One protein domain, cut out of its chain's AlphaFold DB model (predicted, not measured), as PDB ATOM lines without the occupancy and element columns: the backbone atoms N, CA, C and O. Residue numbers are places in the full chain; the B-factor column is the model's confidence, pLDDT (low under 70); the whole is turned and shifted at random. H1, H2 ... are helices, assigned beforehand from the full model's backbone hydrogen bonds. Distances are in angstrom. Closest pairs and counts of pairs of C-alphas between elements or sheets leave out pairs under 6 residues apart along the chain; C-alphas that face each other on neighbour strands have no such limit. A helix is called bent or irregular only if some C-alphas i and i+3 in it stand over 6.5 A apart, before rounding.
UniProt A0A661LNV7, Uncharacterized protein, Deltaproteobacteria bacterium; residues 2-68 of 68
ATOM      1  N   ALA A   2      16.557  -8.350  41.975       56.62
ATOM      2  CA  ALA A   2      17.526  -9.376  42.410       56.62
ATOM      3  C   ALA A   2      18.746  -8.828  43.190       56.62
ATOM      4  O   ALA A   2      19.238  -9.484  44.100       56.62
ATOM      5  N   GLY A   3      19.200  -7.605  42.886       67.69
ATOM      6  CA  GLY A   3      20.348  -6.995  43.572       67.69
ATOM      7  C   GLY A   3      20.107  -6.628  45.041       67.69
ATOM      8  O   GLY A   3      21.061  -6.566  45.809       67.69
ATOM      9  N   TYR A   4      18.853  -6.407  45.457       76.81
ATOM     10  CA  TYR A   4      18.552  -5.993  46.833       76.81
ATOM     11  C   TYR A   4      18.606  -7.167  47.816       76.81
ATOM     12  O   TYR A   4      19.203  -7.044  48.881       76.81
ATOM     13  N   GLU A   5      18.055  -8.322  47.436       80.94
ATOM     14  CA  GLU A   5      18.148  -9.537  48.255       80.94
ATOM     15  C   GLU A   5      19.601 -10.030  48.344       80.94
ATOM     16  O   GLU A   5      20.088 -10.298  49.435       80.94
ATOM     17  N   ALA A   6      20.352  -9.997  47.235       83.06
ATOM     18  CA  ALA A   6      21.779 -10.328  47.248       83.06
ATOM     19  C   ALA A   6      22.605  -9.391  48.153       83.06
ATOM     20  O   ALA A   6      23.549  -9.825  48.818       83.06
ATOM     21  N   LEU A   7      22.251  -8.102  48.204       83.75
ATOM     22  CA  LEU A   7      22.875  -7.150  49.121       83.75
ATOM     23  C   LEU A   7      22.534  -7.475  50.580       83.75
ATOM     24  O   LEU A   7      23.399  -7.393  51.448       83.75
ATOM     25  N   LYS A   8      21.287  -7.854  50.853       86.94
ATOM     26  CA  LYS A   8      20.826  -8.207  52.195       86.94
ATOM     27  C   LYS A   8      21.523  -9.462  52.723       86.94
ATOM     28  O   LYS A   8      21.982  -9.453  53.864       86.94
ATOM     29  N   ASP A   9      21.698 -10.472  51.876       88.56
ATOM     30  CA  ASP A   9      22.441 -11.692  52.211       88.56
ATOM     31  C   ASP A   9      23.911 -11.383  52.524       88.56
ATOM     32  O   ASP A   9      24.452 -11.845  53.527       88.56
ATOM     33  N   LYS A  10      24.544 -10.513  51.725       86.81
ATOM     34  CA  LYS A  10      25.904 -10.011  51.980       86.81
ATOM     35  C   LYS A  10      26.018  -9.272  53.311       86.81
ATOM     36  O   LYS A  10      27.011  -9.429  54.017       86.81
ATOM     37  N   VAL A  11      25.035  -8.441  53.649       88.81
ATOM     38  CA  VAL A  11      25.019  -7.701  54.920       88.81
ATOM     39  C   VAL A  11      24.904  -8.665  56.098       88.81
ATOM     40  O   VAL A  11      25.632  -8.503  57.075       88.81
ATOM     41  N   GLN A  12      24.054  -9.687  55.987       90.00
ATOM     42  CA  GLN A  12      23.904 -10.704  57.024       90.00
ATOM     43  C   GLN A  12      25.191 -11.528  57.198       90.00
ATOM     44  O   GLN A  12      25.674 -11.680  58.317       90.00
ATOM     45  N   GLU A  13      25.804 -11.964  56.093       90.88
ATOM     46  CA  GLU A  13      27.093 -12.674  56.085       90.88
ATOM     47  C   GLU A  13      28.187 -11.869  56.810       90.88
ATOM     48  O   GLU A  13      28.943 -12.405  57.620       90.88
ATOM     49  N   LEU A  14      28.272 -10.562  56.543       89.12
ATOM     50  CA  LEU A  14      29.268  -9.682  57.159       89.12
ATOM     51  C   LEU A  14      28.986  -9.404  58.641       89.12
ATOM     52  O   LEU A  14      29.937  -9.196  59.398       89.12
ATOM     53  N   ALA A  15      27.714  -9.398  59.047       87.25
ATOM     54  CA  ALA A  15      27.305  -9.204  60.436       87.25
ATOM     55  C   ALA A  15      27.607 -10.434  61.306       87.25
ATOM     56  O   ALA A  15      28.008 -10.291  62.457       87.25
ATOM     57  N   GLU A  16      27.445 -11.638  60.754       93.44
ATOM     58  CA  GLU A  16      27.721 -12.903  61.451       93.44
ATOM     59  C   GLU A  16      29.209 -13.275  61.453       93.44
ATOM     60  O   GLU A  16      29.656 -14.130  62.222       93.44
ATOM     61  N   ARG A  17      30.002 -12.632  60.592       90.75
ATOM     62  CA  ARG A  17      31.433 -12.883  60.491       90.75
ATOM     63  C   ARG A  17      32.152 -12.453  61.767       90.75
ATOM     64  O   ARG A  17      32.128 -11.292  62.161       90.75
ATOM     65  N   VAL A  18      32.896 -13.385  62.357       90.44
ATOM     66  CA  VAL A  18      33.843 -13.067  63.429       90.44
ATOM     67  C   VAL A  18      35.051 -12.364  62.813       90.44
ATOM     68  O   VAL A  18      35.796 -12.950  62.021       90.44
ATOM     69  N   TRP A  19      35.229 -11.093  63.157       86.88
ATOM     70  CA  TRP A  19      36.351 -10.288  62.695       86.88
ATOM     71  C   TRP A  19      37.527 -10.405  63.665       86.88
ATOM     72  O   TRP A  19      37.376 -10.290  64.876       86.88
ATOM     73  N   ASP A  20      38.726 -10.598  63.119       91.69
ATOM     74  CA  ASP A  20      39.981 -10.460  63.863       91.69
ATOM     75  C   ASP A  20      40.302  -8.968  64.030       91.69
ATOM     76  O   ASP A  20      41.155  -8.414  63.331       91.69
ATOM     77  N   GLU A  21      39.548  -8.293  64.900       91.56
ATOM     78  CA  GLU A  21      39.712  -6.863  65.180       91.56
ATOM     79  C   GLU A  21      41.158  -6.500  65.565       91.56
ATOM     80  O   GLU A  21      41.701  -5.568  64.961       91.56
ATOM     81  N   PRO A  22      41.851  -7.250  66.454       92.00
ATOM     82  CA  PRO A  22      43.236  -6.942  66.805       92.00
ATOM     83  C   PRO A  22      44.187  -7.046  65.610       92.00
ATOM     84  O   PRO A  22      45.060  -6.193  65.431       92.00
ATOM     85  N   GLY A  23      44.019  -8.059  64.754       91.75
ATOM     86  CA  GLY A  23      44.833  -8.201  63.552       91.75
ATOM     87  C   GLY A  23      44.523  -7.148  62.490       91.75
ATOM     88  O   GLY A  23      45.436  -6.690  61.797       91.75
ATOM     89  N   ILE A  24      43.262  -6.725  62.356       90.56
ATOM     90  CA  ILE A  24      42.873  -5.606  61.484       90.56
ATOM     91  C   ILE A  24      43.541  -4.321  61.963       90.56
ATOM     92  O   ILE A  24      44.176  -3.631  61.163       90.56
ATOM     93  N   GLU A  25      43.458  -4.027  63.259       92.12
ATOM     94  CA  GLU A  25      44.044  -2.819  63.824       92.12
ATOM     95  C   GLU A  25      45.573  -2.820  63.713       92.12
ATOM     96  O   GLU A  25      46.164  -1.811  63.325       92.12
ATOM     97  N   ALA A  26      46.229  -3.957  63.953       92.44
ATOM     98  CA  ALA A  26      47.671  -4.086  63.765       92.44
ATOM     99  C   ALA A  26      48.091  -3.809  62.310       92.44
ATOM    100  O   ALA A  26      49.046  -3.065  62.072       92.44
ATOM    101  N   ARG A  27      47.358  -4.349  61.324       88.12
ATOM    102  CA  ARG A  27      47.610  -4.079  59.897       88.12
ATOM    103  C   ARG A  27      47.378  -2.613  59.545       88.12
ATOM    104  O   ARG A  27      48.184  -2.036  58.821       88.12
ATOM    105  N   PHE A  28      46.311  -2.008  60.066       87.94
ATOM    106  CA  PHE A  28      46.018  -0.595  59.848       87.94
ATOM    107  C   PHE A  28      47.120   0.300  60.420       87.94
ATOM    108  O   PHE A  28      47.649   1.147  59.707       87.94
ATOM    109  N   ARG A  29      47.521   0.078  61.677       91.00
ATOM    110  CA  ARG A  29      48.601   0.837  62.323       91.00
ATOM    111  C   ARG A  29      49.917   0.699  61.563       91.00
ATOM    112  O   ARG A  29      50.603   1.698  61.375       91.00
ATOM    113  N   LYS A  30      50.227  -0.502  61.068       87.62
ATOM    114  CA  LYS A  30      51.396  -0.742  60.216       87.62
ATOM    115  C   LYS A  30      51.343   0.089  58.929       87.62
ATOM    116  O   LYS A  30      52.301   0.784  58.627       87.62
ATOM    117  N   LEU A  31      50.214   0.087  58.217       86.75
ATOM    118  CA  LEU A  31      50.026   0.898  57.004       86.75
ATOM    119  C   LEU A  31      50.057   2.408  57.286       86.75
ATOM    120  O   LEU A  31      50.557   3.178  56.473       86.75
ATOM    121  N   ALA A  32      49.535   2.844  58.431       85.12
ATOM    122  CA  ALA A  32      49.576   4.245  58.836       85.12
ATOM    123  C   ALA A  32      51.005   4.711  59.162       85.12
ATOM    124  O   ALA A  32      51.353   5.855  58.881       85.12
ATOM    125  N   GLN A  33      51.833   3.835  59.739       87.31
ATOM    126  CA  GLN A  33      53.220   4.131  60.109       87.31
ATOM    127  C   GLN A  33      54.195   4.008  58.933       87.31
ATOM    128  O   GLN A  33      55.043   4.873  58.746       87.31
ATOM    129  N   GLU A  34      54.084   2.939  58.144       86.06
ATOM    130  CA  GLU A  34      54.984   2.640  57.020       86.06
ATOM    131  C   GLU A  34      54.542   3.331  55.717       86.06
ATOM    132  O   GLU A  34      55.262   3.314  54.717       86.06
ATOM    133  N   GLY A  35      53.361   3.958  55.730       77.19
ATOM    134  CA  GLY A  35      52.674   4.432  54.537       77.19
ATOM    135  C   GLY A  35      52.036   3.282  53.756       77.19
ATOM    136  O   GLY A  35      52.232   2.100  54.042       77.19
ATOM    137  N   ILE A  36      51.251   3.622  52.732       75.38
ATOM    138  CA  ILE A  36      50.779   2.618  51.775       75.38
ATOM    139  C   ILE A  36      51.999   2.232  50.934       75.38
ATOM    140  O   ILE A  36      52.489   3.091  50.193       75.38
ATOM    141  N   PRO A  37      52.513   0.990  51.031       69.56
ATOM    142  CA  PRO A  37      53.652   0.587  50.230       69.56
ATOM    143  C   PRO A  37      53.308   0.823  48.764       69.56
ATOM    144  O   PRO A  37      52.282   0.349  48.263       69.56
ATOM    145  N   GLY A  38      54.151   1.608  48.090       66.12
ATOM    146  CA  GLY A  38      53.999   1.875  46.669       66.12
ATOM    147  C   GLY A  38      53.900   0.541  45.949       66.12
ATOM    148  O   GLY A  38      54.778  -0.309  46.082       66.12
ATOM    149  N   LYS A  39      52.795   0.318  45.238       66.88
ATOM    150  CA  LYS A  39      52.569  -0.948  44.552       66.88
ATOM    151  C   LYS A  39      53.677  -1.112  43.511       66.88
ATOM    152  O   LYS A  39      53.690  -0.404  42.504       66.88
ATOM    153  N   ILE A  40      54.622  -2.015  43.758       71.38
ATOM    154  CA  ILE A  40      55.688  -2.327  42.807       71.38
ATOM    155  C   ILE A  40      55.040  -3.139  41.690       71.38
ATOM    156  O   ILE A  40      54.640  -4.284  41.878       71.38
ATOM    157  N   HIS A  41      54.864  -2.506  40.536       73.00
ATOM    158  CA  HIS A  41      54.268  -3.134  39.368       73.00
ATOM    159  C   HIS A  41      55.366  -3.877  38.610       73.00
ATOM    160  O   HIS A  41      56.245  -3.252  38.014       73.00
ATOM    161  N   ASN A  42      55.321  -5.209  38.616       82.69
ATOM    162  CA  ASN A  42      56.181  -5.995  37.744       82.69
ATOM    163  C   ASN A  42      55.702  -5.822  36.298       82.69
ATOM    164  O   ASN A  42      54.681  -6.369  35.884       82.69
ATOM    165  N   ARG A  43      56.443  -5.026  35.525       83.31
ATOM    166  CA  ARG A  43      56.077  -4.689  34.145       83.31
ATOM    167  C   ARG A  43      55.913  -5.929  33.267       83.31
ATOM    168  O   ARG A  43      54.995  -5.966  32.456       83.31
ATOM    169  N   ASN A  44      56.785  -6.923  33.427       87.62
ATOM    170  CA  ASN A  44      56.773  -8.122  32.590       87.62
ATOM    171  C   ASN A  44      55.539  -8.981  32.871       87.62
ATOM    172  O   ASN A  44      54.903  -9.456  31.939       87.62
ATOM    173  N   GLU A  45      55.169  -9.098  34.144       85.38
ATOM    174  CA  GLU A  45      53.962  -9.800  34.588       85.38
ATOM    175  C   GLU A  45      52.686  -9.091  34.107       85.38
ATOM    176  O   GLU A  45      51.770  -9.710  33.578       85.38
ATOM    177  N   ILE A  46      52.635  -7.760  34.186       85.44
ATOM    178  CA  ILE A  46      51.483  -7.001  33.674       85.44
ATOM    179  C   ILE A  46      51.333  -7.173  32.160       85.44
ATOM    180  O   ILE A  46      50.216  -7.263  31.656       85.44
ATOM    181  N   ILE A  47      52.446  -7.222  31.422       90.50
ATOM    182  CA  ILE A  47      52.416  -7.460  29.978       90.50
ATOM    183  C   ILE A  47      51.967  -8.895  29.675       90.50
ATOM    184  O   ILE A  47      51.158  -9.072  28.763       90.50
ATOM    185  N   SER A  48      52.424  -9.901  30.434       91.69
ATOM    186  CA  SER A  48      52.002 -11.295  30.229       91.69
ATOM    187  C   SER A  48      50.517 -11.505  30.525       91.69
ATOM    188  O   SER A  48      49.865 -12.258  29.808       91.69
ATOM    189  N   HIS A  49      49.961 -10.782  31.501       91.38
ATOM    190  CA  HIS A  49      48.540 -10.842  31.870       91.38
ATOM    191  C   HIS A  49      47.678  -9.750  31.216       91.38
ATOM    192  O   HIS A  49      46.529  -9.541  31.605       91.38
ATOM    193  N   LYS A  50      48.196  -9.034  30.209       90.88
ATOM    194  CA  LYS A  50      47.518  -7.866  29.624       90.88
ATOM    195  C   LYS A  50      46.098  -8.179  29.142       90.88
ATOM    196  O   LYS A  50      45.199  -7.387  29.403       90.88
ATOM    197  N   HIS A  51      45.903  -9.297  28.443       93.81
ATOM    198  CA  HIS A  51      44.581  -9.676  27.933       93.81
ATOM    199  C   HIS A  51      43.595  -9.944  29.073       93.81
ATOM    200  O   HIS A  51      42.528  -9.350  29.094       93.81
ATOM    201  N   GLU A  52      43.990 -10.729  30.075       92.38
ATOM    202  CA  GLU A  52      43.144 -11.042  31.236       92.38
ATOM    203  C   GLU A  52      42.725  -9.780  32.008       92.38
ATOM    204  O   GLU A  52      41.587  -9.659  32.465       92.38
ATOM    205  N   ILE A  53      43.643  -8.815  32.139       90.88
ATOM    206  CA  ILE A  53      43.364  -7.527  32.781       90.88
ATOM    207  C   ILE A  53      42.349  -6.725  31.960       90.88
ATOM    208  O   ILE A  53      41.399  -6.191  32.534       90.88
ATOM    209  N   LEU A  54      42.536  -6.631  30.641       94.12
ATOM    210  CA  LEU A  54      41.633  -5.885  29.761       94.12
ATOM    211  C   LEU A  54      40.243  -6.525  29.697       94.12
ATOM    212  O   LEU A  54      39.257  -5.808  29.844       94.12
ATOM    213  N   ASP A  55      40.162  -7.851  29.601       94.75
ATOM    214  CA  ASP A  55      38.898  -8.593  29.609       94.75
ATOM    215  C   ASP A  55      38.125  -8.371  30.912       94.75
ATOM    216  O   ASP A  55      36.903  -8.212  30.913       94.75
ATOM    217  N   ARG A  56      38.832  -8.329  32.049       94.25
ATOM    218  CA  ARG A  56      38.213  -8.027  33.342       94.25
ATOM    219  C   ARG A  56      37.678  -6.598  33.388       94.25
ATOM    220  O   ARG A  56      36.582  -6.391  33.899       94.25
ATOM    221  N   VAL A  57      38.443  -5.623  32.898       92.25
ATOM    222  CA  VAL A  57      38.015  -4.215  32.872       92.25
ATOM    223  C   VAL A  57      36.801  -4.039  31.966       92.25
ATOM    224  O   VAL A  57      35.847  -3.383  32.374       92.25
ATOM    225  N   GLN A  58      36.808  -4.657  30.785       91.19
ATOM    226  CA  GLN A  58      35.682  -4.613  29.860       91.19
ATOM    227  C   GLN A  58      34.423  -5.210  30.493       91.19
ATOM    228  O   GLN A  58      33.397  -4.540  30.535       91.19
ATOM    229  N   ARG A  59      34.521  -6.414  31.071       90.25
ATOM    230  CA  ARG A  59      33.385  -7.072  31.730       90.25
ATOM    231  C   ARG A  59      32.793  -6.227  32.854       90.25
ATOM    232  O   ARG A  59      31.580  -6.131  32.969       90.25
ATOM    233  N   LEU A  60      33.645  -5.612  33.677       89.00
ATOM    234  CA  LEU A  60      33.184  -4.722  34.743       89.00
ATOM    235  C   LEU A  60      32.520  -3.461  34.177       89.00
ATOM    236  O   LEU A  60      31.522  -3.010  34.725       89.00
ATOM    237  N   GLY A  61      33.049  -2.900  33.087       89.69
ATOM    238  CA  GLY A  61      32.428  -1.769  32.396       89.69
ATOM    239  C   GLY A  61      31.034  -2.108  31.870       89.69
ATOM    240  O   GLY A  61      30.085  -1.380  32.139       89.69
ATOM    241  N   GLU A  62      30.902  -3.252  31.199       88.81
ATOM    242  CA  GLU A  62      29.622  -3.765  30.701       88.81
ATOM    243  C   GLU A  62      28.631  -4.028  31.844       88.81
ATOM    244  O   GLU A  62      27.456  -3.684  31.737       88.81
ATOM    245  N   GLU A  63      29.097  -4.580  32.965       82.81
ATOM    246  CA  GLU A  63      28.266  -4.808  34.149       82.81
ATOM    247  C   GLU A  63      27.751  -3.490  34.748       82.81
ATOM    248  O   GLU A  63      26.575  -3.385  35.091       82.81
ATOM    249  N   TYR A  64      28.582  -2.450  34.811       82.19
ATOM    250  CA  TYR A  64      28.136  -1.140  35.283       82.19
ATOM    251  C   TYR A  64      27.180  -0.429  34.315       82.19
ATOM    252  O   TYR A  64      26.303   0.301  34.768       82.19
ATOM    253  N   GLU A  65      27.339  -0.613  33.003       77.25
ATOM    254  CA  GLU A  65      26.524   0.071  31.993       77.25
ATOM    255  C   GLU A  65      25.177  -0.622  31.741       77.25
ATOM    256  O   GLU A  65      24.168   0.049  31.530       77.25
ATOM    257  N   TYR A  66      25.145  -1.958  31.782       77.62
ATOM    258  CA  TYR A  66      23.979  -2.750  31.374       77.62
ATOM    259  C   TYR A  66      23.301  -3.521  32.518       77.62
ATOM    260  O   TYR A  66      22.238  -4.112  32.299       77.62
ATOM    261  N   HIS A  67      23.882  -3.547  33.724       58.09
ATOM    262  CA  HIS A  67      23.334  -4.279  34.877       58.09
ATOM    263  C   HIS A  67      23.055  -3.417  36.127       58.09
ATOM    264  O   HIS A  67      22.768  -3.975  37.191       58.09
ATOM    265  N   ILE A  68      23.047  -2.082  35.991       54.28
ATOM    266  CA  ILE A  68      22.440  -1.129  36.950       54.28
ATOM    267  C   ILE A  68      21.037  -0.747  36.471       54.28
ATOM    268  O   ILE A  68      20.109  -0.776  37.315       54.28
TER     269      ILE A  68
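Overview. This is residues 2 to 68 of the 68 residues of an uncharacterized protein of Deltaproteobacteria bacterium (UniProt A0A661LNV7). The four helices are strung one after another round a large, flat, nearly closed ring whose middle is empty. H1 makes one side, H2 the next, the unnamed residues 35 to 42 a third, and H3 followed by H4 the fourth, which comes back toward the beginning of H1. The printed part has 67 residues with four named helices, in the order H1, H2, H3, H4, and no named strand; the class is all helix. The whole is extended, with a radius of gyration of the C-alphas of 18.2 A, and the C-alphas span 40 by 39 by 16 A.

Along the chain. The printed part begins with H1, residues 2 to 16, whose first C-alpha, that of Ala 2, stands at (17.526, -9.376, 42.410); it measures 21.9 A from first to last C-alpha. H2, residues 21 to 34, measures 19.8 A and begins with C-alpha 21 at (39.712, -6.863, 65.180). H3, residues 43 to 48, is a short helix of 8.7 A. H4, residues 50 to 66, is the longest helix with 17 residues and 24.2 A, and its last C-alpha, that of Tyr 66, stands at (23.979, -2.750, 31.374).

Arrangement. H1 touches no other helix. H1 and H2 are apart, with no C-alpha of the one within 8 A of the other, and a tight link of 4 residues joins them. H2 and H3 are apart by the same measure, and the link between them is short, with 8 residues. H3 and H4 meet only through their link, a tight one of 1 residue. H1 and H3, H1 and H4, and H2 and H4 are apart too. In H1, H2, H3 and H4 every O i to N i+4 pair is within hydrogen-bond range, and no helix is bent or irregular.

Size, cuts and confidence. The two C-alphas farthest apart, those of Ala 2 and Gln 33, are 42.1 A from each other, while the first and last printed C-alphas, those of Ala 2 and Ile 68, are 11.0 A apart. Residues 4 to 27, 29 to 35 and 37 to 66 stand free, with no C-alpha 8 or more residues away along the chain within 10 A. The printed part runs from 2 to 68 with no cut, residue 68 is the chain's last residue, and no link is long. The mean pLDDT of the printed part is 84.8; the model's confidence is low, under 70, at residues 2 to 3, 37 to 39 and 67 to 68.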